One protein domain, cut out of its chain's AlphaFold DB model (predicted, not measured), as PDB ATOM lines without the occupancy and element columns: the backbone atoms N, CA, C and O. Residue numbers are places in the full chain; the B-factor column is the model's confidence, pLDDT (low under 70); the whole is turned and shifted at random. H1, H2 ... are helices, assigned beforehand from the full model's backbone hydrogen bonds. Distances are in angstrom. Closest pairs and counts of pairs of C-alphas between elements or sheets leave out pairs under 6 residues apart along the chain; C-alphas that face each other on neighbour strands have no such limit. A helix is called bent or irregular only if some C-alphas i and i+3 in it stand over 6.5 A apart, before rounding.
ATOM      1  N   ILE A 135     -14.486 -21.297 -39.448       85.06
ATOM      2  CA  ILE A 135     -15.036 -22.644 -39.252       85.06
ATOM      3  C   ILE A 135     -13.921 -23.636 -38.929       85.06
ATOM      4  O   ILE A 135     -14.022 -24.366 -37.949       85.06
ATOM      5  N   ASN A 136     -12.839 -23.641 -39.708       84.69
ATOM      6  CA  ASN A 136     -11.904 -24.771 -39.691       84.69
ATOM      7  C   ASN A 136     -11.036 -24.865 -38.424       84.69
ATOM      8  O   ASN A 136     -10.676 -25.964 -38.008       84.69
ATOM      9  N   LYS A 137     -10.653 -23.733 -37.816       89.31
ATOM     10  CA  LYS A 137      -9.702 -23.702 -36.682       89.31
ATOM     11  C   LYS A 137     -10.258 -23.082 -35.398       89.31
ATOM     12  O   LYS A 137      -9.566 -23.052 -34.380       89.31
ATOM     13  N   CYS A 138     -11.478 -22.554 -35.423       92.94
ATOM     14  CA  CYS A 138     -12.068 -21.915 -34.253       92.94
ATOM     15  C   CYS A 138     -12.682 -22.957 -33.314       92.94
ATOM     16  O   CYS A 138     -13.647 -23.630 -33.659       92.94
ATOM     17  N   SER A 139     -12.164 -23.041 -32.088       93.94
ATOM     18  CA  SER A 139     -12.871 -23.721 -30.992       93.94
ATOM     19  C   SER A 139     -14.095 -22.925 -30.514       93.94
ATOM     20  O   SER A 139     -14.220 -21.727 -30.786       93.94
ATOM     21  N   THR A 140     -14.961 -23.567 -29.724       92.81
ATOM     22  CA  THR A 140     -16.134 -22.944 -29.076       92.81
ATOM     23  C   THR A 140     -15.785 -21.663 -28.321       92.81
ATOM     24  O   THR A 140     -16.502 -20.671 -28.422       92.81
ATOM     25  N   PHE A 141     -14.632 -21.637 -27.646       93.94
ATOM     26  CA  PHE A 141     -14.117 -20.446 -26.974       93.94
ATOM     27  C   PHE A 141     -13.968 -19.251 -27.930       93.94
ATOM     28  O   PHE A 141     -14.437 -18.155 -27.626       93.94
ATOM     29  N   HIS A 142     -13.358 -19.458 -29.102       94.19
ATOM     30  CA  HIS A 142     -13.148 -18.395 -30.088       94.19
ATOM     31  C   HIS A 142     -14.472 -17.895 -30.668       94.19
ATOM     32  O   HIS A 142     -14.667 -16.688 -30.812       94.19
ATOM     33  N   LEU A 143     -15.390 -18.821 -30.960       93.06
ATOM     34  CA  LEU A 143     -16.719 -18.505 -31.480       93.06
ATOM     35  C   LEU A 143     -17.514 -17.671 -30.475       93.06
ATOM     36  O   LEU A 143     -18.050 -16.630 -30.836       93.06
ATOM     37  N   HIS A 144     -17.524 -18.065 -29.200       91.81
ATOM     38  CA  HIS A 144     -18.211 -17.325 -28.143       91.81
ATOM     39  C   HIS A 144     -17.578 -15.952 -27.888       91.81
ATOM     40  O   HIS A 144     -18.293 -14.966 -27.710       91.81
ATOM     41  N   ALA A 145     -16.245 -15.857 -27.913       91.50
ATOM     42  CA  ALA A 145     -15.544 -14.584 -27.765       91.50
ATOM     43  C   ALA A 145     -15.878 -13.611 -28.908       91.50
ATOM     44  O   ALA A 145     -16.104 -12.426 -28.656       91.50
ATOM     45  N   LEU A 146     -15.952 -14.106 -30.149       90.88
ATOM     46  CA  LEU A 146     -16.422 -13.318 -31.288       90.88
ATOM     47  C   LEU A 146     -17.893 -12.945 -31.156       90.88
ATOM     48  O   LEU A 146     -18.250 -11.798 -31.403       90.88
ATOM     49  N   LEU A 147     -18.739 -13.896 -30.761       90.56
ATOM     50  CA  LEU A 147     -20.172 -13.683 -30.650       90.56
ATOM     51  C   LEU A 147     -20.490 -12.563 -29.662       90.56
ATOM     52  O   LEU A 147     -21.248 -11.668 -30.017       90.56
ATOM     53  N   ARG A 148     -19.841 -12.539 -28.489       90.12
ATOM     54  CA  ARG A 148     -19.986 -11.441 -27.513       90.12
ATOM     55  C   ARG A 148     -19.715 -10.080 -28.141       90.12
ATOM     56  O   ARG A 148     -20.505  -9.164 -27.977       90.12
ATOM     57  N   LYS A 149     -18.661  -9.972 -28.960       84.81
ATOM     58  CA  LYS A 149     -18.357  -8.726 -29.675       84.81
ATOM     59  C   LYS A 149     -19.449  -8.296 -30.646       84.81
ATOM     60  O   LYS A 149     -19.496  -7.114 -30.943       84.81
ATOM     61  N   PHE A 150     -20.285  -9.202 -31.149       78.75
ATOM     62  CA  PHE A 150     -21.434  -8.854 -31.991       78.75
ATOM     63  C   PHE A 150     -22.706  -8.597 -31.182       78.75
ATOM     64  O   PHE A 150     -23.443  -7.679 -31.525       78.75
ATOM     65  N   VAL A 151     -22.940  -9.373 -30.121       73.62
ATOM     66  CA  VAL A 151     -24.103  -9.231 -29.230       73.62
ATOM     67  C   VAL A 151     -24.076  -7.889 -28.499       73.62
ATOM     68  O   VAL A 151     -25.112  -7.243 -28.419       73.62
ATOM     69  N   ASP A 152     -22.897  -7.411 -28.079       68.75
ATOM     70  CA  ASP A 152     -22.722  -6.114 -27.397       68.75
ATOM     71  C   ASP A 152     -23.272  -4.909 -28.202       68.75
ATOM     72  O   ASP A 152     -23.450  -3.822 -27.650       68.75
ATOM     73  N   PHE A 153     -23.512  -5.065 -29.511       62.75
ATOM     74  CA  PHE A 153     -24.055  -4.011 -30.373       62.75
ATOM     75  C   PHE A 153     -25.582  -4.022 -30.508       62.75
ATOM     76  O   PHE A 153     -26.130  -3.049 -31.030       62.75
ATOM     77  N   GLU A 154     -26.261  -5.078 -30.064       75.31
ATOM     78  CA  GLU A 154     -27.705  -5.247 -30.231       75.31
ATOM     79  C   GLU A 154     -28.429  -5.004 -28.907       75.31
ATOM     80  O   GLU A 154     -28.043  -5.518 -27.860       75.31
ATOM     81  N   ALA A 155     -29.491  -4.198 -28.947       75.06
ATOM     82  CA  ALA A 155     -30.219  -3.807 -27.742       75.06
ATOM     83  C   ALA A 155     -31.175  -4.903 -27.227       75.06
ATOM     84  O   ALA A 155     -31.434  -4.960 -26.027       75.06
ATOM     85  N   ASP A 156     -31.694  -5.766 -28.113       85.81
ATOM     86  CA  ASP A 156     -32.580  -6.885 -27.761       85.81
ATOM     87  C   ASP A 156     -32.023  -8.209 -28.307       85.81
ATOM     88  O   ASP A 156     -31.873  -8.418 -29.515       85.81
ATOM     89  N   ILE A 157     -31.768  -9.141 -27.389       88.62
ATOM     90  CA  ILE A 157     -31.267 -10.487 -27.674       88.62
ATOM     91  C   ILE A 157     -32.188 -11.293 -28.599       88.62
ATOM     92  O   ILE A 157     -31.728 -12.120 -29.384       88.62
ATOM     93  N   ARG A 158     -33.501 -11.060 -28.539       89.31
ATOM     94  CA  ARG A 158     -34.468 -11.781 -29.371       89.31
ATOM     95  C   ARG A 158     -34.424 -11.289 -30.815       89.31
ATOM     96  O   ARG A 158     -34.524 -12.097 -31.732       89.31
ATOM     97  N   VAL A 159     -34.191  -9.992 -31.031       89.38
ATOM     98  CA  VAL A 159     -33.946  -9.429 -32.371       89.38
ATOM     99  C   VAL A 159     -32.656 -10.006 -32.952       89.38
ATOM    100  O   VAL A 159     -32.615 -10.401 -34.120       89.38
ATOM    101  N   PHE A 160     -31.630 -10.177 -32.118       91.44
ATOM    102  CA  PHE A 160     -30.413 -10.866 -32.530       91.44
ATOM    103  C   PHE A 160     -30.674 -12.315 -32.968       91.44
ATOM    104  O   PHE A 160     -30.148 -12.749 -33.992       91.44
ATOM    105  N   TRP A 161     -31.550 -13.051 -32.280       91.94
ATOM    106  CA  TRP A 161     -31.977 -14.386 -32.713       91.94
ATOM    107  C   TRP A 161     -32.703 -14.396 -34.064       91.94
ATOM    108  O   TRP A 161     -32.491 -15.319 -34.857       91.94
ATOM    109  N   LEU A 162     -33.507 -13.373 -34.375       93.62
ATOM    110  CA  LEU A 162     -34.100 -13.217 -35.711       93.62
ATOM    111  C   LEU A 162     -33.006 -13.097 -36.777       93.62
ATOM    112  O   LEU A 162     -33.069 -13.759 -37.813       93.62
ATOM    113  N   LYS A 163     -31.966 -12.310 -36.491       93.62
ATOM    114  CA  LYS A 163     -30.807 -12.142 -37.371       93.62
ATOM    115  C   LYS A 163     -30.021 -13.435 -37.556       93.62
ATOM    116  O   LYS A 163     -29.770 -13.821 -38.697       93.62
ATOM    117  N   VAL A 164     -29.686 -14.124 -36.461       93.88
ATOM    118  CA  VAL A 164     -29.026 -15.441 -36.471       93.88
ATOM    119  C   VAL A 164     -29.813 -16.401 -37.357       93.88
ATOM    120  O   VAL A 164     -29.267 -16.952 -38.310       93.88
ATOM    121  N   THR A 165     -31.118 -16.527 -37.117       94.44
ATOM    122  CA  THR A 165     -31.971 -17.470 -37.846       94.44
ATOM    123  C   THR A 165     -32.073 -17.109 -39.327       94.44
ATOM    124  O   THR A 165     -31.903 -17.987 -40.177       94.44
ATOM    125  N   LEU A 166     -32.284 -15.835 -39.671       95.56
ATOM    126  CA  LEU A 166     -32.349 -15.382 -41.063       95.56
ATOM    127  C   LEU A 166     -31.030 -15.640 -41.805       95.56
ATOM    128  O   LEU A 166     -31.042 -16.135 -42.931       95.56
ATOM    129  N   TYR A 167     -29.891 -15.360 -41.172       94.56
ATOM    130  CA  TYR A 167     -28.571 -15.548 -41.777       94.56
ATOM    131  C   TYR A 167     -28.235 -17.031 -41.950       94.56
ATOM    132  O   TYR A 167     -27.747 -17.430 -43.007       94.56
ATOM    133  N   CYS A 168     -28.558 -17.875 -40.968       93.38
ATOM    134  CA  CYS A 168     -28.454 -19.323 -41.128       93.38
ATOM    135  C   CYS A 168     -29.344 -19.810 -42.281       93.38
ATOM    136  O   CYS A 168     -28.895 -20.602 -43.106       93.38
ATOM    137  N   THR A 169     -30.578 -19.303 -42.387       94.00
ATOM    138  CA  THR A 169     -31.498 -19.627 -43.496       94.00
ATOM    139  C   THR A 169     -30.909 -19.253 -44.844       94.00
ATOM    140  O   THR A 169     -30.928 -20.070 -45.764       94.00
ATOM    141  N   LEU A 170     -30.312 -18.067 -44.939       93.25
ATOM    142  CA  LEU A 170     -29.631 -17.607 -46.136       93.25
ATOM    143  C   LEU A 170     -28.511 -18.574 -46.550       93.25
ATOM    144  O   LEU A 170     -28.485 -19.014 -47.698       93.25
ATOM    145  N   ILE A 171     -27.610 -18.927 -45.625       91.69
ATOM    146  CA  ILE A 171     -26.474 -19.814 -45.918       91.69
ATOM    147  C   ILE A 171     -26.944 -21.198 -46.367       91.69
ATOM    148  O   ILE A 171     -26.460 -21.714 -47.374       91.69
ATOM    149  N   MET A 172     -27.913 -21.769 -45.654       89.62
ATOM    150  CA  MET A 172     -28.424 -23.113 -45.922       89.62
ATOM    151  C   MET A 172     -29.132 -23.243 -47.275       89.62
ATOM    152  O   MET A 172     -29.124 -24.333 -47.843       89.62
ATOM    153  N   GLU A 173     -29.757 -22.168 -47.765       88.88
ATOM    154  CA  GLU A 173     -30.508 -22.172 -49.027       88.88
ATOM    155  C   GLU A 173     -29.655 -21.719 -50.222       88.88
ATOM    156  O   GLU A 173     -29.760 -22.274 -51.313       88.88
ATOM    157  N   ARG A 174     -28.819 -20.683 -50.053       83.50
ATOM    158  CA  ARG A 174     -28.200 -19.963 -51.184       83.50
ATOM    159  C   ARG A 174     -26.696 -20.180 -51.340       83.50
ATOM    160  O   ARG A 174     -26.177 -19.974 -52.433       83.50
ATOM    161  N   PHE A 175     -25.984 -20.591 -50.291       74.31
ATOM    162  CA  PHE A 175     -24.515 -20.620 -50.286       74.31
ATOM    163  C   PHE A 175     -23.809 -21.987 -50.450       74.31
ATOM    164  O   PHE A 175     -22.573 -21.981 -50.431       74.31
ATOM    165  N   PRO A 176     -24.467 -23.143 -50.692       60.41
ATOM    166  CA  PRO A 176     -23.759 -24.421 -50.645       60.41
ATOM    167  C   PRO A 176     -22.790 -24.689 -51.815       60.41
ATOM    168  O   PRO A 176     -21.950 -25.557 -51.685       60.41
ATOM    169  N   GLN A 177     -22.806 -23.978 -52.952       59.84
ATOM    170  CA  GLN A 177     -21.979 -24.415 -54.105       59.84
ATOM    171  C   GLN A 177     -20.642 -23.683 -54.285       59.84
ATOM    172  O   GLN A 177     -19.616 -24.310 -54.557       59.84
ATOM    173  N   LYS A 178     -20.615 -22.352 -54.145       62.16
ATOM    174  CA  LYS A 178     -19.378 -21.568 -54.333       62.16
ATOM    175  C   LYS A 178     -18.461 -21.633 -53.108       62.16
ATOM    176  O   LYS A 178     -17.244 -21.631 -53.253       62.16
ATOM    177  N   TYR A 179     -19.054 -21.716 -51.922       65.69
ATOM    178  CA  TYR A 179     -18.370 -21.537 -50.644       65.69
ATOM    179  C   TYR A 179     -18.027 -22.848 -49.932       65.69
ATOM    180  O   TYR A 179     -17.019 -22.895 -49.234       65.69
ATOM    181  N   VAL A 180     -18.764 -23.936 -50.183       66.25
ATOM    182  CA  VAL A 180     -18.378 -25.281 -49.707       66.25
ATOM    183  C   VAL A 180     -17.035 -25.709 -50.299       66.25
ATOM    184  O   VAL A 180     -16.226 -26.309 -49.601       66.25
ATOM    185  N   LYS A 181     -16.714 -25.288 -51.533       69.88
ATOM    186  CA  LYS A 181     -15.364 -25.473 -52.099       69.88
ATOM    187  C   LYS A 181     -14.269 -24.811 -51.259       69.88
ATOM    188  O   LYS A 181     -13.150 -25.308 -51.212       69.88
ATOM    189  N   GLU A 182     -14.572 -23.678 -50.632       74.44
ATOM    190  CA  GLU A 182     -13.623 -22.952 -49.788       74.44
ATOM    191  C   GLU A 182     -13.624 -23.445 -48.335       74.44
ATOM    192  O   GLU A 182     -12.662 -23.198 -47.609       74.44
ATOM    193  N   THR A 183     -14.694 -24.109 -47.892       81.31
ATOM    194  CA  THR A 183     -14.872 -24.586 -46.516       81.31
ATOM    195  C   THR A 183     -15.676 -25.893 -46.519       81.31
ATOM    196  O   THR A 183     -16.895 -25.853 -46.369       81.31
ATOM    197  N   PRO A 184     -15.025 -27.058 -46.683       80.62
ATOM    198  CA  PRO A 184     -15.726 -28.341 -46.816       80.62
ATOM    199  C   PRO A 184     -16.508 -28.725 -45.552       80.62
ATOM    200  O   PRO A 184     -17.573 -29.327 -45.635       80.62
ATOM    201  N   GLU A 185     -16.039 -28.312 -44.372       85.75
ATOM    202  CA  GLU A 185     -16.736 -28.543 -43.098       85.75
ATOM    203  C   GLU A 185     -18.077 -27.790 -42.991       85.75
ATOM    204  O   GLU A 185     -18.915 -28.139 -42.161       85.75
ATOM    205  N   LEU A 186     -18.324 -26.785 -43.843       86.69
ATOM    206  CA  LEU A 186     -19.579 -26.030 -43.843       86.69
ATOM    207  C   LEU A 186     -20.786 -26.922 -44.163       86.69
ATOM    208  O   LEU A 186     -21.848 -26.734 -43.574       86.69
ATOM    209  N   GLU A 187     -20.634 -27.891 -45.067       86.94
ATOM    210  CA  GLU A 187     -21.723 -28.788 -45.467       86.94
ATOM    211  C   GLU A 187     -22.168 -29.676 -44.300       86.94
ATOM    212  O   GLU A 187     -23.354 -29.715 -43.975       86.94
ATOM    213  N   LYS A 188     -21.210 -30.252 -43.564       88.56
ATOM    214  CA  LYS A 188     -21.484 -31.039 -42.352       88.56
ATOM    215  C   LYS A 188     -22.196 -30.217 -41.277       88.56
ATOM    216  O   LYS A 188     -23.099 -30.714 -40.611       88.56
ATOM    217  N   ILE A 189     -21.811 -28.949 -41.104       89.25
ATOM    218  CA  ILE A 189     -22.476 -28.042 -40.155       89.25
ATOM    219  C   ILE A 189     -23.912 -27.754 -40.609       89.25
ATOM    220  O   ILE A 189     -24.824 -27.769 -39.785       89.25
ATOM    221  N   ILE A 190     -24.136 -27.520 -41.906       88.56
ATOM    222  CA  ILE A 190     -25.479 -27.307 -42.463       88.56
ATOM    223  C   ILE A 190     -26.361 -28.539 -42.238       88.56
ATOM    224  O   ILE A 190     -27.499 -28.390 -41.794       88.56
ATOM    225  N   GLU A 191     -25.856 -29.737 -42.522       86.94
ATOM    226  CA  GLU A 191     -26.580 -30.994 -42.303       86.94
ATOM    227  C   GLU A 191     -26.919 -31.201 -40.830       86.94
ATOM    228  O   GLU A 191     -28.070 -31.483 -40.495       86.94
ATOM    229  N   ARG A 192     -25.951 -30.960 -39.942       86.31
ATOM    230  CA  ARG A 192     -26.156 -31.030 -38.495       86.31
ATOM    231  C   ARG A 192     -27.251 -30.073 -38.028       86.31
ATOM    232  O   ARG A 192     -28.160 -30.495 -37.325       86.31
ATOM    233  N   VAL A 193     -27.221 -28.818 -38.482       86.88
ATOM    234  CA  VAL A 193     -28.259 -27.824 -38.160       86.88
ATOM    235  C   VAL A 193     -29.624 -28.223 -38.725       86.88
ATOM    236  O   VAL A 193     -30.643 -27.938 -38.101       86.88
ATOM    237  N   ARG A 194     -29.692 -28.870 -39.896       85.56
ATOM    238  CA  ARG A 194     -30.964 -29.397 -40.431       85.56
ATOM    239  C   ARG A 194     -31.521 -30.505 -39.543       85.56
ATOM    240  O   ARG A 194     -32.718 -30.502 -39.285       85.56
ATOM    241  N   TRP A 195     -30.663 -31.406 -39.076       78.62
ATOM    242  CA  TRP A 195     -31.055 -32.524 -38.224       78.62
ATOM    243  C   TRP A 195     -31.491 -32.063 -36.824       78.62
ATOM    244  O   TRP A 195     -32.623 -32.337 -36.429       78.62
ATOM    245  N   GLU A 196     -30.672 -31.258 -36.136       77.88
ATOM    246  CA  GLU A 196     -30.947 -30.736 -34.781       77.88
ATOM    247  C   GLU A 196     -32.235 -29.892 -34.704       77.88
ATOM    248  O   GLU A 196     -32.777 -29.687 -33.627       77.88
ATOM    249  N   ARG A 197     -32.759 -29.405 -35.836       72.69
ATOM    250  CA  ARG A 197     -34.043 -28.684 -35.891       72.69
ATOM    251  C   ARG A 197     -35.269 -29.577 -35.886       72.69
ATOM    252  O   ARG A 197     -36.337 -29.119 -35.491       72.69
ATOM    253  N   THR A 198     -35.137 -30.802 -36.387       69.75
ATOM    254  CA  THR A 198     -36.245 -31.766 -36.370       69.75
ATOM    255  C   THR A 198     -36.500 -32.289 -34.957       69.75
ATOM    256  O   THR A 198     -37.624 -32.669 -34.627       69.75
ATOM    257  N   GLU A 199     -35.488 -32.223 -34.088       67.19
ATOM    258  CA  GLU A 199     -35.614 -32.476 -32.658       67.19
ATOM    259  C   GLU A 199     -36.034 -31.183 -31.935       67.19
ATOM    260  O   GLU A 199     -35.403 -30.134 -32.047       67.19
ATOM    261  N   LYS A 200     -37.154 -31.218 -31.204       65.06
ATOM    262  CA  LYS A 200     -37.661 -30.046 -30.474       65.06
ATOM    263  C   LYS A 200     -36.772 -29.736 -29.264       65.06
ATOM    264  O   LYS A 200     -37.028 -30.245 -28.175       65.06
ATOM    265  N   CYS A 201     -35.787 -28.856 -29.429       68.69
ATOM    266  CA  CYS A 201     -35.007 -28.298 -28.320       68.69
ATOM    267  C   CYS A 201     -35.633 -26.988 -27.815       68.69
ATOM    268  O   CYS A 201     -35.979 -26.105 -28.596       68.69
ATOM    269  N   SER A 202     -35.763 -26.819 -26.495       73.00
ATOM    270  CA  SER A 202     -36.353 -25.605 -25.900       73.00
ATOM    271  C   SER A 202     -35.471 -24.357 -26.041       73.00
ATOM    272  O   SER A 202     -35.949 -23.243 -25.849       73.00
ATOM    273  N   ASN A 203     -34.184 -24.544 -26.348       83.12
ATOM    274  CA  ASN A 203     -33.170 -23.487 -26.393       83.12
ATOM    275  C   ASN A 203     -32.815 -23.040 -27.820       83.12
ATOM    276  O   ASN A 203     -31.919 -22.211 -27.987       83.12
ATOM    277  N   THR A 204     -33.475 -23.588 -28.841       83.56
ATOM    278  CA  THR A 204     -33.210 -23.299 -30.254       83.56
ATOM    279  C   THR A 204     -34.394 -22.539 -30.872       83.56
ATOM    280  O   THR A 204     -35.525 -22.638 -30.388       83.56
ATOM    281  N   PRO A 205     -34.173 -21.721 -31.918       86.44
ATOM    282  CA  PRO A 205     -35.269 -21.065 -32.626       86.44
ATOM    283  C   PRO A 205     -36.211 -22.092 -33.265       86.44
ATOM    284  O   PRO A 205     -35.763 -23.078 -33.852       86.44
ATOM    285  N   SER A 206     -37.519 -21.833 -33.186       88.75
ATOM    286  CA  SER A 206     -38.544 -22.751 -33.703       88.75
ATOM    287  C   SER A 206     -38.436 -22.961 -35.220       88.75
ATOM    288  O   SER A 206     -38.161 -22.033 -35.983       88.75
ATOM    289  N   GLU A 207     -38.759 -24.172 -35.680       88.94
ATOM    290  CA  GLU A 207     -38.860 -24.518 -37.104       88.94
ATOM    291  C   GLU A 207     -39.827 -23.592 -37.865       88.94
ATOM    292  O   GLU A 207     -39.595 -23.245 -39.026       88.94
ATOM    293  N   THR A 208     -40.872 -23.103 -37.189       90.12
ATOM    294  CA  THR A 208     -41.819 -22.138 -37.770       90.12
ATOM    295  C   THR A 208     -41.117 -20.840 -38.176       90.12
ATOM    296  O   THR A 208     -41.365 -20.323 -39.267       90.12
ATOM    297  N   LEU A 209     -40.186 -20.346 -37.351       91.31
ATOM    298  CA  LEU A 209     -39.418 -19.136 -37.643       91.31
ATOM    299  C   LEU A 209     -38.563 -19.318 -38.900       91.31
ATOM    300  O   LEU A 209     -38.532 -18.455 -39.778       91.31
ATOM    301  N   TYR A 210     -37.916 -20.478 -39.014       91.31
ATOM    302  CA  TYR A 210     -37.134 -20.835 -40.190       91.31
ATOM    303  C   TYR A 210     -37.995 -20.887 -41.458       91.31
ATOM    304  O   TYR A 210     -37.633 -20.299 -42.476       91.31
ATOM    305  N   ALA A 211     -39.158 -21.540 -41.398       92.12
ATOM    306  CA  ALA A 211     -40.073 -21.639 -42.532       92.12
ATOM    307  C   ALA A 211     -40.599 -20.263 -42.984       92.12
ATOM    308  O   ALA A 211     -40.768 -20.021 -44.185       92.12
ATOM    309  N   VAL A 212     -40.838 -19.337 -42.047       93.81
ATOM    310  CA  VAL A 212     -41.194 -17.946 -42.371       93.81
ATOM    311  C   VAL A 212     -40.034 -17.243 -43.077       93.81
ATOM    312  O   VAL A 212     -40.242 -16.673 -44.152       93.81
ATOM    313  N   PHE A 213     -38.808 -17.323 -42.549       95.56
ATOM    314  CA  PHE A 213     -37.655 -16.695 -43.198       95.56
ATOM    315  C   PHE A 213     -37.321 -17.318 -44.551       95.56
ATOM    316  O   PHE A 213     -36.995 -16.582 -45.476       95.56
ATOM    317  N   LEU A 214     -37.479 -18.629 -44.730       94.38
ATOM    318  CA  LEU A 214     -37.299 -19.277 -46.028       94.38
ATOM    319  C   LEU A 214     -38.284 -18.728 -47.068       94.38
ATOM    320  O   LEU A 214     -37.892 -18.417 -48.195       94.38
ATOM    321  N   ARG A 215     -39.556 -18.551 -46.690       94.25
ATOM    322  CA  ARG A 215     -40.546 -17.897 -47.557       94.25
ATOM    323  C   ARG A 215     -40.168 -16.442 -47.831       94.25
ATOM    324  O   ARG A 215     -40.277 -16.014 -48.976       94.25
ATOM    325  N   ALA A 216     -39.682 -15.700 -46.834       93.38
ATOM    326  CA  ALA A 216     -39.237 -14.316 -47.011       93.38
ATOM    327  C   ALA A 216     -38.041 -14.202 -47.977       93.38
ATOM    328  O   ALA A 216     -38.081 -13.379 -48.891       93.38
ATOM    329  N   LEU A 217     -37.029 -15.072 -47.849       93.94
ATOM    330  CA  LEU A 217     -35.885 -15.138 -48.769       93.94
ATOM    331  C   LEU A 217     -36.338 -15.352 -50.221       93.94
ATOM    332  O   LEU A 217     -35.755 -14.768 -51.133       93.94
ATOM    333  N   LYS A 218     -37.368 -16.181 -50.446       93.31
ATOM    334  CA  LYS A 218     -37.933 -16.435 -51.782       93.31
ATOM    335  C   LYS A 218     -38.774 -15.253 -52.275       93.31
ATOM    336  O   LYS A 218     -38.501 -14.732 -53.350       93.31
ATOM    337  N   LYS A 219     -39.718 -14.768 -51.460       92.38
ATOM    338  CA  LYS A 219     -40.643 -13.675 -51.811       92.38
ATOM    339  C   LYS A 219     -39.924 -12.366 -52.146       92.38
ATOM    340  O   LYS A 219     -40.298 -11.697 -53.107       92.38
ATOM    341  N   PHE A 220     -38.907 -12.004 -51.364       91.81
ATOM    342  CA  PHE A 220     -38.150 -10.756 -51.530       91.81
ATOM    343  C   PHE A 220     -36.819 -10.948 -52.271       91.81
ATOM    344  O   PHE A 220     -36.091  -9.979 -52.443       91.81
ATOM    345  N   ASN A 221     -36.508 -12.173 -52.719       91.12
ATOM    346  CA  ASN A 221     -35.249 -12.526 -53.383       91.12
ATOM    347  C   ASN A 221     -34.009 -12.027 -52.615       91.12
ATOM    348  O   ASN A 221     -33.131 -11.384 -53.179       91.12
ATOM    349  N   LEU A 222     -33.944 -12.324 -51.317       92.44
ATOM    350  CA  LEU A 222     -32.802 -11.955 -50.481       92.44
ATOM    351  C   LEU A 222     -31.637 -12.915 -50.773       92.44
ATOM    352  O   LEU A 222     -31.738 -14.127 -50.552       92.44
ATOM    353  N   GLN A 223     -30.534 -12.379 -51.285       90.38
ATOM    354  CA  GLN A 223     -29.368 -13.128 -51.762       90.38
ATOM    355  C   GLN A 223     -28.137 -12.961 -50.873       90.38
ATOM    356  O   GLN A 223     -27.199 -13.750 -50.974       90.38
ATOM    357  N   ASN A 224     -28.103 -11.949 -50.005       91.31
ATOM    358  CA  ASN A 224     -26.933 -11.646 -49.184       91.31
ATOM    359  C   ASN A 224     -27.285 -11.054 -47.811       91.31
ATOM    360  O   ASN A 224     -28.429 -10.696 -47.528       91.31
ATOM    361  N   ALA A 225     -26.272 -10.939 -46.948       92.00
ATOM    362  CA  ALA A 225     -26.413 -10.407 -45.595       92.00
ATOM    363  C   ALA A 225     -26.802  -8.916 -45.570       92.00
ATOM    364  O   ALA A 225     -27.460  -8.471 -44.632       92.00
ATOM    365  N   VAL A 226     -26.442  -8.134 -46.597       92.00
ATOM    366  CA  VAL A 226     -26.805  -6.707 -46.689       92.00
ATOM    367  C   VAL A 226     -28.314  -6.559 -46.889       92.00
ATOM    368  O   VAL A 226     -28.961  -5.800 -46.169       92.00
ATOM    369  N   GLU A 227     -28.885  -7.327 -47.814       92.81
ATOM    370  CA  GLU A 227     -30.327  -7.388 -48.069       92.81
ATOM    371  C   GLU A 227     -31.087  -7.930 -46.859       92.81
ATOM    372  O   GLU A 227     -32.091  -7.347 -46.458       92.81
ATOM    373  N   CYS A 228     -30.565  -8.976 -46.209       94.31
ATOM    374  CA  CYS A 228     -31.135  -9.490 -44.963       94.31
ATOM    375  C   CYS A 228     -31.136  -8.427 -43.851       94.31
ATOM    376  O   CYS A 228     -32.115  -8.299 -43.124       94.31
ATOM    377  N   SER A 229     -30.077  -7.619 -43.737       92.81
ATOM    378  CA  SER A 229     -30.027  -6.516 -42.771       92.81
ATOM    379  C   SER A 229     -31.049  -5.417 -43.080       92.81
ATOM    380  O   SER A 229     -31.688  -4.906 -42.161       92.81
ATOM    381  N   VAL A 230     -31.242  -5.060 -44.355       93.44
ATOM    382  CA  VAL A 230     -32.293  -4.112 -44.771       93.44
ATOM    383  C   VAL A 230     -33.682  -4.670 -44.464       93.44
ATOM    384  O   VAL A 230     -34.522  -3.943 -43.934       93.44
ATOM    385  N   PHE A 231     -33.902  -5.958 -44.730       95.00
ATOM    386  CA  PHE A 231     -35.143  -6.649 -44.405       95.00
ATOM    387  C   PHE A 231     -35.450  -6.596 -42.901       95.00
ATOM    388  O   PHE A 231     -36.543  -6.173 -42.530       95.00
ATOM    389  N   LEU A 232     -34.486  -6.933 -42.038       93.50
ATOM    390  CA  LEU A 232     -34.663  -6.885 -40.579       93.50
ATOM    391  C   LEU A 232     -34.945  -5.466 -40.070       93.50
ATOM    392  O   LEU A 232     -35.844  -5.278 -39.261       93.50
ATOM    393  N   LYS A 233     -34.278  -4.442 -40.611       91.75
ATOM    394  CA  LYS A 233     -34.584  -3.046 -40.256       91.75
ATOM    395  C   LYS A 233     -35.990  -2.617 -40.677       91.75
ATOM    396  O   LYS A 233     -36.634  -1.830 -39.987       91.75
ATOM    397  N   CYS A 234     -36.472  -3.106 -41.818       92.19
ATOM    398  CA  CYS A 234     -37.853  -2.870 -42.233       92.19
ATOM    399  C   CYS A 234     -38.836  -3.638 -41.342       92.19
ATOM    400  O   CYS A 234     -39.912  -3.120 -41.057       92.19
ATOM    401  N   LEU A 235     -38.464  -4.832 -40.877       92.12
ATOM    402  CA  LEU A 235     -39.233  -5.628 -39.922       92.12
ATOM    403  C   LEU A 235     -39.386  -4.912 -38.576       92.12
ATOM    404  O   LEU A 235     -40.505  -4.741 -38.111       92.12
ATOM    405  N   GLU A 236     -38.291  -4.404 -38.010       90.12
ATOM    406  CA  GLU A 236     -38.285  -3.623 -36.763       90.12
ATOM    407  C   GLU A 236     -39.180  -2.382 -36.827       90.12
ATOM    408  O   GLU A 236     -39.792  -1.992 -35.836       90.12
ATOM    409  N   LYS A 237     -39.280  -1.763 -38.006       88.88
ATOM    410  CA  LYS A 237     -40.114  -0.577 -38.241       88.88
ATOM    411  C   LYS A 237     -41.523  -0.906 -38.740       88.88
ATOM    412  O   LYS A 237     -42.231   0.007 -39.156       88.88
ATOM    413  N   ASN A 238     -41.924  -2.182 -38.735       88.69
ATOM    414  CA  ASN A 238     -43.203  -2.661 -39.273       88.69
ATOM    415  C   ASN A 238     -43.484  -2.182 -40.713       88.69
ATOM    416  O   ASN A 238     -44.621  -1.947 -41.112       88.69
ATOM    417  N   ALA A 239     -42.427  -2.047 -41.514       88.75
ATOM    418  CA  ALA A 239     -42.446  -1.477 -42.855       88.75
ATOM    419  C   ALA A 239     -42.031  -2.491 -43.936       88.75
ATOM    420  O   ALA A 239     -41.649  -2.106 -45.038       88.75
ATOM    421  N   VAL A 240     -42.118  -3.798 -43.661       87.88
ATOM    422  CA  VAL A 240     -41.756  -4.882 -44.605       87.88
ATOM    423  C   VAL A 240     -42.515  -4.781 -45.931       87.88
ATOM    424  O   VAL A 240     -41.986  -5.139 -46.977       87.88
ATOM    425  N   GLN A 241     -43.733  -4.237 -45.909       86.00
ATOM    426  CA  GLN A 241     -44.555  -4.024 -47.106       86.00
ATOM    427  C   GLN A 241     -43.927  -3.046 -48.110       86.00
ATOM    428  O   GLN A 241     -44.293  -3.055 -49.280       86.00
ATOM    429  N   THR A 242     -42.972  -2.218 -47.676       83.81
ATOM    430  CA  THR A 242     -42.237  -1.303 -48.563       83.81
ATOM    431  C   THR A 242     -41.161  -2.004 -49.394       83.81
ATOM    432  O   THR A 242     -40.622  -1.418 -50.332       83.81
ATOM    433  N   LEU A 243     -40.838  -3.263 -49.080       84.62
ATOM    434  CA  LEU A 243     -39.893  -4.050 -49.859       84.62
ATOM    435  C   LEU A 243     -40.550  -4.577 -51.134       84.62
ATOM    436  O   LEU A 243     -41.605  -5.207 -51.102       84.62
ATOM    437  N   THR A 244     -39.866  -4.374 -52.257       81.56
ATOM    438  CA  THR A 244     -40.214  -4.957 -53.556       81.56
ATOM    439  C   THR A 244     -40.374  -6.476 -53.467       81.56
ATOM    440  O   THR A 244     -39.447  -7.181 -53.062       81.56
ATOM    441  N   THR A 245     -41.534  -6.987 -53.878       82.88
ATOM    442  CA  THR A 245     -41.796  -8.424 -54.006       82.88
ATOM    443  C   THR A 245     -41.343  -8.921 -55.374       82.88
ATOM    444  O   THR A 245     -41.687  -8.332 -56.396       82.88
ATOM    445  N   PHE A 246     -40.585 -10.014 -55.393       82.00
ATOM    446  CA  PHE A 246     -40.051 -10.618 -56.618       82.00
ATOM    447  C   PHE A 246     -40.812 -11.878 -57.028       82.00
ATOM    448  O   PHE A 246     -40.940 -12.147 -58.219       82.00
ATOM    449  N   ASP A 247     -41.350 -12.623 -56.060       77.00
ATOM    450  CA  ASP A 247     -42.157 -13.813 -56.321       77.00
ATOM    451  C   ASP A 247     -43.556 -13.664 -55.712       77.00
ATOM    452  O   ASP A 247     -43.767 -13.842 -54.510       77.00
ATOM    453  N   ASN A 248     -44.523 -13.334 -56.569       78.81
ATOM    454  CA  ASN A 248     -45.924 -13.175 -56.178       78.81
ATOM    455  C   ASN A 248     -46.624 -14.520 -55.911       78.81
ATOM    456  O   ASN A 248     -47.716 -14.527 -55.338       78.81
ATOM    457  N   SER A 249     -46.020 -15.651 -56.300       75.81
ATOM    458  CA  SER A 249     -46.569 -16.983 -56.017       75.81
ATOM    459  C   SER A 249     -46.414 -17.363 -54.541       75.81
ATOM    460  O   SER A 249     -47.261 -18.064 -53.979       75.81
ATOM    461  N   VAL A 250     -45.383 -16.831 -53.870       83.44
ATOM    462  CA  VAL A 250     -45.132 -17.068 -52.447       83.44
ATOM    463  C   VAL A 250     -46.034 -16.170 -51.601       83.44
ATOM    464  O   VAL A 250     -45.746 -14.999 -51.325       83.44
ATOM    465  N   LYS A 251     -47.141 -16.745 -51.127       82.88
ATOM    466  CA  LYS A 251     -48.036 -16.090 -50.169       82.88
ATOM    467  C   LYS A 251     -47.430 -16.134 -48.761       82.88
ATOM    468  O   LYS A 251     -47.129 -17.199 -48.226       82.88
ATOM    469  N   ILE A 252     -47.276 -14.958 -48.156       83.94
ATOM    470  CA  ILE A 252     -46.917 -14.797 -46.740       83.94
ATOM    471  C   ILE A 252     -47.954 -13.870 -46.129       83.94
ATOM    472  O   ILE A 252     -48.162 -12.772 -46.654       83.94
ATOM    473  N   ASN A 253     -48.603 -14.329 -45.062       81.94
ATOM    474  CA  ASN A 253     -49.563 -13.527 -44.322       81.94
ATOM    475  C   ASN A 253     -48.826 -12.323 -43.700       81.94
ATOM    476  O   ASN A 253     -47.814 -12.533 -43.029       81.94
ATOM    477  N   PRO A 254     -49.284 -11.072 -43.895       80.50
ATOM    478  CA  PRO A 254     -48.652  -9.897 -43.293       80.50
ATOM    479  C   PRO A 254     -48.450 -10.023 -41.777       80.50
ATOM    480  O   PRO A 254     -47.428  -9.583 -41.264       80.50
ATOM    481  N   ASN A 255     -49.372 -10.700 -41.084       82.75
ATOM    482  CA  ASN A 255     -49.304 -10.900 -39.634       82.75
ATOM    483  C   ASN A 255     -48.176 -11.861 -39.211       82.75
ATOM    484  O   ASN A 255     -47.689 -11.769 -38.085       82.75
ATOM    485  N   GLU A 256     -47.732 -12.755 -40.102       84.81
ATOM    486  CA  GLU A 256     -46.567 -13.627 -39.865       84.81
ATOM    487  C   GLU A 256     -45.247 -12.851 -39.961       84.81
ATOM    488  O   GLU A 256     -44.240 -13.289 -39.418       84.81
ATOM    489  N   LEU A 257     -45.245 -11.695 -40.634       85.81
ATOM    490  CA  LEU A 257     -44.095 -10.798 -40.774       85.81
ATOM    491  C   LEU A 257     -44.188  -9.591 -39.829       85.81
ATOM    492  O   LEU A 257     -43.585  -8.555 -40.095       85.81
ATOM    493  N   SER A 258     -44.943  -9.716 -38.738       89.00
ATOM    494  CA  SER A 258     -44.852  -8.795 -37.605       89.00
ATOM    495  C   SER A 258     -43.678  -9.195 -36.718       89.00
ATOM    496  O   SER A 258     -43.477 -10.384 -36.453       89.00
ATOM    497  N   ILE A 259     -42.924  -8.207 -36.229       87.94
ATOM    498  CA  ILE A 259     -41.842  -8.461 -35.277       87.94
ATOM    499  C   ILE A 259     -42.369  -9.184 -34.030       87.94
ATOM    500  O   ILE A 259     -41.791 -10.190 -33.628       87.94
ATOM    501  N   ASP A 260     -43.520  -8.772 -33.496       88.19
ATOM    502  CA  ASP A 260     -44.098  -9.356 -32.281       88.19
ATOM    503  C   ASP A 260     -44.457 -10.834 -32.460       88.19
ATOM    504  O   ASP A 260     -44.234 -11.641 -31.558       88.19
ATOM    505  N   SER A 261     -44.954 -11.206 -33.643       89.50
ATOM    506  CA  SER A 261     -45.246 -12.602 -33.987       89.50
ATOM    507  C   SER A 261     -43.967 -13.435 -34.053       89.50
ATOM    508  O   SER A 261     -43.935 -14.568 -33.585       89.50
ATOM    509  N   LEU A 262     -42.893 -12.879 -34.622       90.00
ATOM    510  CA  LEU A 262     -41.634 -13.598 -34.814       90.00
ATOM    511  C   LEU A 262     -40.850 -13.768 -33.513       90.00
ATOM    512  O   LEU A 262     -40.222 -14.807 -33.309       90.00
ATOM    513  N   LEU A 263     -40.917 -12.786 -32.611       88.75
ATOM    514  CA  LEU A 263     -40.234 -12.842 -31.318       88.75
ATOM    515  C   LEU A 263     -40.776 -13.955 -30.407       88.75
ATOM    516  O   LEU A 263     -40.036 -14.427 -29.549       88.75
ATOM    517  N   GLN A 264     -42.015 -14.422 -30.607       87.88
ATOM    518  CA  GLN A 264     -42.576 -15.573 -29.877       87.88
ATOM    519  C   GLN A 264     -41.855 -16.889 -30.197       87.88
ATOM    520  O   GLN A 264     -41.890 -17.827 -29.405       87.88
ATOM    521  N   TYR A 265     -41.198 -16.959 -31.355       85.00
ATOM    522  CA  TYR A 265     -40.469 -18.136 -31.822       85.00
ATOM    523  C   TYR A 265     -38.959 -18.062 -31.557       85.00
ATOM    524  O   TYR A 265     -38.233 -19.004 -31.893       85.00
ATOM    525  N   ALA A 266     -38.484 -16.945 -30.998       86.12
ATOM    526  CA  ALA A 266     -37.086 -16.718 -30.663       86.12
ATOM    527  C   ALA A 266     -36.811 -17.104 -29.196       86.12
ATOM    528  O   ALA A 266     -37.601 -16.747 -28.317       86.12
ATOM    529  N   PRO A 267     -35.684 -17.776 -28.895       86.94
ATOM    530  CA  PRO A 267     -35.306 -18.073 -27.520       86.94
ATOM    531  C   PRO A 267     -35.133 -16.797 -26.686       86.94
ATOM    532  O   PRO A 267     -34.607 -15.782 -27.152       86.94
ATOM    533  N   SER A 268     -35.546 -16.860 -25.422       81.56
ATOM    534  CA  SER A 268     -35.327 -15.786 -24.457       81.56
ATOM    535  C   SER A 268     -34.012 -15.990 -23.705       81.56
ATOM    536  O   SER A 268     -33.787 -17.051 -23.127       81.56
ATOM    537  N   GLY A 269     -33.187 -14.946 -23.635       81.44
ATOM    538  CA  GLY A 269     -32.012 -14.904 -22.765       81.44
ATOM    539  C   GLY A 269     -30.696 -15.217 -23.471       81.44
ATOM    540  O   GLY A 269     -30.607 -16.061 -24.357       81.44
ATOM    541  N   GLU A 270     -29.647 -14.522 -23.047       82.69
ATOM    542  CA  GLU A 270     -28.315 -14.590 -23.651       82.69
ATOM    543  C   GLU A 270     -27.649 -15.967 -23.479       82.69
ATOM    544  O   GLU A 270     -26.944 -16.426 -24.375       82.69
ATOM    545  N   SER A 271     -27.917 -16.672 -22.373       83.81
ATOM    546  CA  SER A 271     -27.361 -18.006 -22.100       83.81
ATOM    547  C   SER A 271     -27.697 -19.031 -23.185       83.81
ATOM    548  O   SER A 271     -26.905 -19.942 -23.424       83.81
ATOM    549  N   THR A 272     -28.826 -18.858 -23.878       87.31
ATOM    550  CA  THR A 272     -29.240 -19.743 -24.972       87.31
ATOM    551  C   THR A 272     -28.258 -19.686 -26.141       87.31
ATOM    552  O   THR A 272     -27.908 -20.730 -26.679       87.31
ATOM    553  N   LEU A 273     -27.708 -18.514 -26.486       85.00
ATOM    554  CA  LEU A 273     -26.722 -18.381 -27.571       85.00
ATOM    555  C   LEU A 273     -25.423 -19.143 -27.300       85.00
ATOM    556  O   LEU A 273     -24.740 -19.553 -28.235       85.00
ATOM    557  N   PHE A 274     -25.070 -19.302 -26.026       89.12
ATOM    558  CA  PHE A 274     -23.832 -19.944 -25.587       89.12
ATOM    559  C   PHE A 274     -24.019 -21.423 -25.223       89.12
ATOM    560  O   PHE A 274     -23.069 -22.066 -24.767       89.12
ATOM    561  N   ALA A 275     -25.225 -21.967 -25.411       90.50
ATOM    562  CA  ALA A 275     -25.503 -23.380 -25.201       90.50
ATOM    563  C   ALA A 275     -24.760 -24.243 -26.233       90.50
ATOM    564  O   ALA A 275     -24.645 -23.875 -27.404       90.50
ATOM    565  N   ALA A 276     -24.287 -25.419 -25.810       89.69
ATOM    566  CA  ALA A 276     -23.539 -26.337 -26.673       89.69
ATOM    567  C   ALA A 276     -24.337 -26.763 -27.920       89.69
ATOM    568  O   ALA A 276     -23.770 -26.882 -29.004       89.69
ATOM    569  N   GLU A 277     -25.654 -26.914 -27.767       89.62
ATOM    570  CA  GLU A 277     -26.618 -27.225 -28.833       89.62
ATOM    571  C   GLU A 277     -26.657 -26.148 -29.929       89.62
ATOM    572  O   GLU A 277     -26.907 -26.446 -31.089       89.62
ATOM    573  N   ASN A 278     -26.359 -24.890 -29.590       91.00
ATOM    574  CA  ASN A 278     -26.439 -23.763 -30.519       91.00
ATOM    575  C   ASN A 278     -25.106 -23.435 -31.206       91.00
ATOM    576  O   ASN A 278     -25.066 -22.566 -32.080       91.00
ATOM    577  N   VAL A 279     -24.013 -24.131 -30.872       91.88
ATOM    578  CA  VAL A 279     -22.692 -23.894 -31.481       91.88
ATOM    579  C   VAL A 279     -22.731 -23.980 -33.016       91.88
ATOM    580  O   VAL A 279     -22.194 -23.068 -33.651       91.88
ATOM    581  N   PRO A 280     -23.387 -24.976 -33.648       92.38
ATOM    582  CA  PRO A 280     -23.482 -25.043 -35.108       92.38
ATOM    583  C   PRO A 280     -24.225 -23.843 -35.721       92.38
ATOM    584  O   PRO A 280     -23.803 -23.297 -36.744       92.38
ATOM    585  N   LEU A 281     -25.293 -23.365 -35.071       92.00
ATOM    586  CA  LEU A 281     -26.018 -22.160 -35.492       92.00
ATOM    587  C   LEU A 281     -25.139 -20.911 -35.381       92.00
ATOM    588  O   LEU A 281     -25.082 -20.110 -36.315       92.00
ATOM    589  N   VAL A 282     -24.398 -20.770 -34.279       92.75
ATOM    590  CA  VAL A 282     -23.442 -19.672 -34.078       92.75
ATOM    591  C   VAL A 282     -22.339 -19.701 -35.138       92.75
ATOM    592  O   VAL A 282     -21.979 -18.648 -35.663       92.75
ATOM    593  N   GLN A 283     -21.833 -20.882 -35.509       93.44
ATOM    594  CA  GLN A 283     -20.857 -21.026 -36.594       93.44
ATOM    595  C   GLN A 283     -21.418 -20.529 -37.928       93.44
ATOM    596  O   GLN A 283     -20.765 -19.727 -38.594       93.44
ATOM    597  N   LEU A 284     -22.633 -20.947 -38.302       92.69
ATOM    598  CA  LEU A 284     -23.283 -20.485 -39.533       92.69
ATOM    599  C   LEU A 284     -23.555 -18.979 -39.514       92.69
ATOM    600  O   LEU A 284     -23.344 -18.310 -40.524       92.69
ATOM    601  N   TYR A 285     -23.990 -18.437 -38.377       94.00
ATOM    602  CA  TYR A 285     -24.200 -17.004 -38.219       94.00
ATOM    603  C   TYR A 285     -22.896 -16.221 -38.382       94.00
ATOM    604  O   TYR A 285     -22.840 -15.303 -39.197       94.00
ATOM    605  N   LEU A 286     -21.830 -16.597 -37.666       93.69
ATOM    606  CA  LEU A 286     -20.528 -15.939 -37.783       93.69
ATOM    607  C   LEU A 286     -19.973 -16.074 -39.202       93.69
ATOM    608  O   LEU A 286     -19.417 -15.118 -39.738       93.69
ATOM    609  N   TYR A 287     -20.174 -17.223 -39.845       92.44
ATOM    610  CA  TYR A 287     -19.793 -17.421 -41.236       92.44
ATOM    611  C   TYR A 287     -20.545 -16.480 -42.178       92.44
ATOM    612  O   TYR A 287     -19.917 -15.815 -43.000       92.44
ATOM    613  N   ALA A 288     -21.870 -16.375 -42.047       92.19
ATOM    614  CA  ALA A 288     -22.679 -15.433 -42.814       92.19
ATOM    615  C   ALA A 288     -22.229 -13.993 -42.563       92.19
ATOM    616  O   ALA A 288     -22.037 -13.219 -43.502       92.19
ATOM    617  N   GLU A 289     -21.975 -13.661 -41.297       91.31
ATOM    618  CA  GLU A 289     -21.506 -12.347 -40.907       91.31
ATOM    619  C   GLU A 289     -20.157 -12.002 -41.556       91.31
ATOM    620  O   GLU A 289     -19.912 -10.860 -41.942       91.31
ATOM    621  N   MET A 290     -19.253 -12.961 -41.718       91.12
ATOM    622  CA  MET A 290     -17.967 -12.688 -42.352       91.12
ATOM    623  C   MET A 290     -18.014 -12.805 -43.877       91.12
ATOM    624  O   MET A 290     -17.301 -12.082 -44.564       91.12
ATOM    625  N   ASN A 291     -18.829 -13.676 -44.451       91.12
ATOM    626  CA  ASN A 291     -18.616 -14.097 -45.840       91.12
ATOM    627  C   ASN A 291     -19.810 -13.839 -46.765       91.12
ATOM    628  O   ASN A 291     -19.625 -13.808 -47.978       91.12
ATOM    629  N   ALA A 292     -21.007 -13.575 -46.232       89.69
ATOM    630  CA  ALA A 292     -22.204 -13.315 -47.039       89.69
ATOM    631  C   ALA A 292     -22.437 -11.818 -47.336       89.69
ATOM    632  O   ALA A 292     -23.546 -11.419 -47.695       89.69
ATOM    633  N   PHE A 293     -21.407 -10.976 -47.196       86.12
ATOM    634  CA  PHE A 293     -21.459  -9.547 -47.516       86.12
ATOM    635  C   PHE A 293     -20.960  -9.284 -48.931       86.12
ATOM    636  O   PHE A 293     -19.764  -9.381 -49.200       86.12
ATOM    637  N   PHE A 294     -21.870  -8.883 -49.817       83.75
ATOM    638  CA  PHE A 294     -21.524  -8.473 -51.174       83.75
ATOM    639  C   PHE A 294     -21.822  -7.000 -51.375       83.75
ATOM    640  O   PHE A 294     -22.803  -6.493 -50.825       83.75
ATOM    641  N   PRO A 295     -21.007  -6.302 -52.178       76.69
ATOM    642  CA  PRO A 295     -21.270  -4.920 -52.498       76.69
ATOM    643  C   PRO A 295     -22.429  -4.817 -53.502       76.69
ATOM    644  O   PRO A 295     -22.214  -4.674 -54.702       76.69
ATOM    645  N   THR A 296     -23.667  -4.897 -53.017       79.94
ATOM    646  CA  THR A 296     -24.885  -4.698 -53.810       79.94
ATOM    647  C   THR A 296     -25.554  -3.384 -53.428       79.94
ATOM    648  O   THR A 296     -25.648  -3.004 -52.259       79.94
ATOM    649  N   ASN A 297     -26.028  -2.637 -54.426       82.69
ATOM    650  CA  ASN A 297     -26.823  -1.445 -54.155       82.69
ATOM    651  C   ASN A 297     -28.262  -1.873 -53.838       82.69
ATOM    652  O   ASN A 297     -29.133  -1.850 -54.705       82.69
ATOM    653  N   VAL A 298     -28.485  -2.283 -52.590       87.12
ATOM    654  CA  VAL A 298     -29.773  -2.812 -52.112       87.12
ATOM    655  C   VAL A 298     -30.921  -1.829 -52.336       87.12
ATOM    656  O   VAL A 298     -32.037  -2.243 -52.621       87.12
ATOM    657  N   PHE A 299     -30.660  -0.521 -52.316       88.56
ATOM    658  CA  PHE A 299     -31.691   0.490 -52.558       88.56
ATOM    659  C   PHE A 299     -32.064   0.659 -54.036       88.56
ATOM    660  O   PHE A 299     -33.072   1.289 -54.329       88.56
ATOM    661  N   LYS A 300     -31.314   0.074 -54.981       86.31
ATOM    662  CA  LYS A 300     -31.820  -0.104 -56.353       86.31
ATOM    663  C   LYS A 300     -32.870  -1.213 -56.423       86.31
ATOM    664  O   LYS A 300     -33.799  -1.101 -57.212       86.31
ATOM    665  N   LEU A 301     -32.725  -2.259 -55.605       85.62
ATOM    666  CA  LEU A 301     -33.684  -3.366 -55.520       85.62
ATOM    667  C   LEU A 301     -34.916  -2.977 -54.693       85.62
ATOM    668  O   LEU A 301     -36.043  -3.289 -55.072       85.62
ATOM    669  N   HIS A 302     -34.703  -2.252 -53.594       88.38
ATOM    670  CA  HIS A 302     -35.735  -1.813 -52.656       88.38
ATOM    671  C   HIS A 302     -35.651  -0.291 -52.426       88.38
ATOM    672  O   HIS A 302     -35.156   0.152 -51.385       88.38
ATOM    673  N   PRO A 303     -36.108   0.538 -53.382       86.94
ATOM    674  CA  PRO A 303     -35.966   1.994 -53.301       86.94
ATOM    675  C   PRO A 303     -36.717   2.607 -52.116       86.94
ATOM    676  O   PRO A 303     -36.164   3.461 -51.424       86.94
ATOM    677  N   ALA A 304     -37.925   2.124 -51.814       86.69
ATOM    678  CA  ALA A 304     -38.727   2.631 -50.699       86.69
ATOM    679  C   ALA A 304     -38.100   2.336 -49.320       86.69
ATOM    680  O   ALA A 304     -38.293   3.097 -48.375       86.69
ATOM    681  N   ALA A 305     -37.272   1.291 -49.206       88.69
ATOM    682  CA  ALA A 305     -36.576   0.967 -47.961       88.69
ATOM    683  C   ALA A 305     -35.465   1.969 -47.608       88.69
ATOM    684  O   ALA A 305     -35.014   2.012 -46.463       88.69
ATOM    685  N   LYS A 306     -35.011   2.792 -48.564       87.62
ATOM    686  CA  LYS A 306     -33.923   3.751 -48.344       87.62
ATOM    687  C   LYS A 306     -34.259   4.757 -47.244       87.62
ATOM    688  O   LYS A 306     -33.449   4.942 -46.340       87.62
ATOM    689  N   GLU A 307     -35.446   5.354 -47.281       85.50
ATOM    690  CA  GLU A 307     -35.890   6.342 -46.283       85.50
ATOM    691  C   GLU A 307     -36.152   5.726 -44.903       85.50
ATOM    692  O   GLU A 307     -36.115   6.411 -43.886       85.50
ATOM    693  N   ILE A 308     -36.409   4.419 -44.863       86.50
ATOM    694  CA  ILE A 308     -36.631   3.671 -43.626       86.50
ATOM    695  C   ILE A 308     -35.292   3.326 -42.975       86.50
ATOM    696  O   ILE A 308     -35.137   3.454 -41.760       86.50
ATOM    697  N   VAL A 309     -34.318   2.872 -43.764       85.62
ATOM    698  CA  VAL A 309     -33.026   2.381 -43.265       85.62
ATOM    699  C   VAL A 309     -32.025   3.507 -43.022       85.62
ATOM    700  O   VAL A 309     -31.203   3.408 -42.108       85.62
ATOM    701  N   THR A 310     -32.074   4.556 -43.839       84.56
ATOM    702  CA  THR A 310     -31.171   5.713 -43.773       84.56
ATOM    703  C   THR A 310     -31.940   6.980 -43.409       84.56
ATOM    704  O   THR A 310     -33.159   6.949 -43.275       84.56
TER     705      THR A 310
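Overview. This is residues 135 to 310 of the 563 residues of an uncharacterized protein of Perkinsela sp. CCAP 1560/4 (UniProt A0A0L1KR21). A compact ball of helices is built round H2, which runs through its middle, with H4, H5 and H9 packed round it at steep angles. H1 and H3 pack on H9, the small H10 and H11 on H5, and a long loop, residues 237 to 253, runs along the surface far from the middle. The printed part has 176 residues with eleven named helices, H1 to H11 in chain order, and no named strand; the class is all helix. The radius of gyration of the C-alphas is 15.6 A, and the rounded outline spans 42 by 34 by 31 A.

Along the chain. The longest helix, H2, residues 157 to 174, measures 25.5 A from C-alpha 157 at (-31.267, -10.487, -27.674) to C-alpha 174 at (-28.200, -19.963, -51.184). H9 is residues 276 to 291, 23.3 A, and is irregular: C-alphas 277 and 280 are 7.3 A apart. H3 is residues 185 to 198, 20.9 A; H4 is 207 to 219, 18.4 A; H5 is 225 to 236, 16.3 A; H1 is 140 to 151, 15.9 A. The short ones are H6, 254 to 257; H7, 259 to 263; H8, 270 to 273; H10, 298 to 301; and H11, 305 to 309, which ends at C-alpha 309 (-33.026, 2.381, -43.265).

Arrangement. H2 and H9 are the hubs, touching four helices each. They touch each other, closest C-alphas Val 164 and Tyr 285, 5.4 A, at a steep tilt of 69 degrees, only just short of about perpendicular. H2 touches H4 (Leu 166 and Phe 213, 5.9 A; 59 degrees, steep, the same way), H5 (Tyr 167 and Ala 225, 6.8 A; 39 degrees, steep, opposite ways) and, with residues 158 to 162 alone, H7 (Arg 158 and Leu 263, 6.2 A). H9 touches H3 (Ile 189 and Pro 280, 6.0 A) and H1 (Leu 143 and Gln 283, 7.0 A), and only just touches H8, only at the corner, with 3 pairs of C-alphas within 8 A. H5 touches H11 (Lys 233 and Val 309, 6.4 A) and only just touches H10, with 3 pairs. H6 is close to but not clearly touching H4, at 7.3 A. Every O i to N i+4 pair is within hydrogen-bond range in H2, H4, H5, H7 and H11, against 7 of 8 in H1, 9 of 10 in H3 and 10 of 12 in H9; H6, H8 and H10 are too short for such a pair.

Size, cuts and confidence. The C-alphas farthest apart, of Phe 141 and Asn 248, are 43.8 A apart. The printed part has no cut, and the one long link, 17 residues, joins H5 to H6. Mean pLDDT of the printed part is 86.3; residues 152 to 153, 176 to 181 and 198 to 201 are under 70.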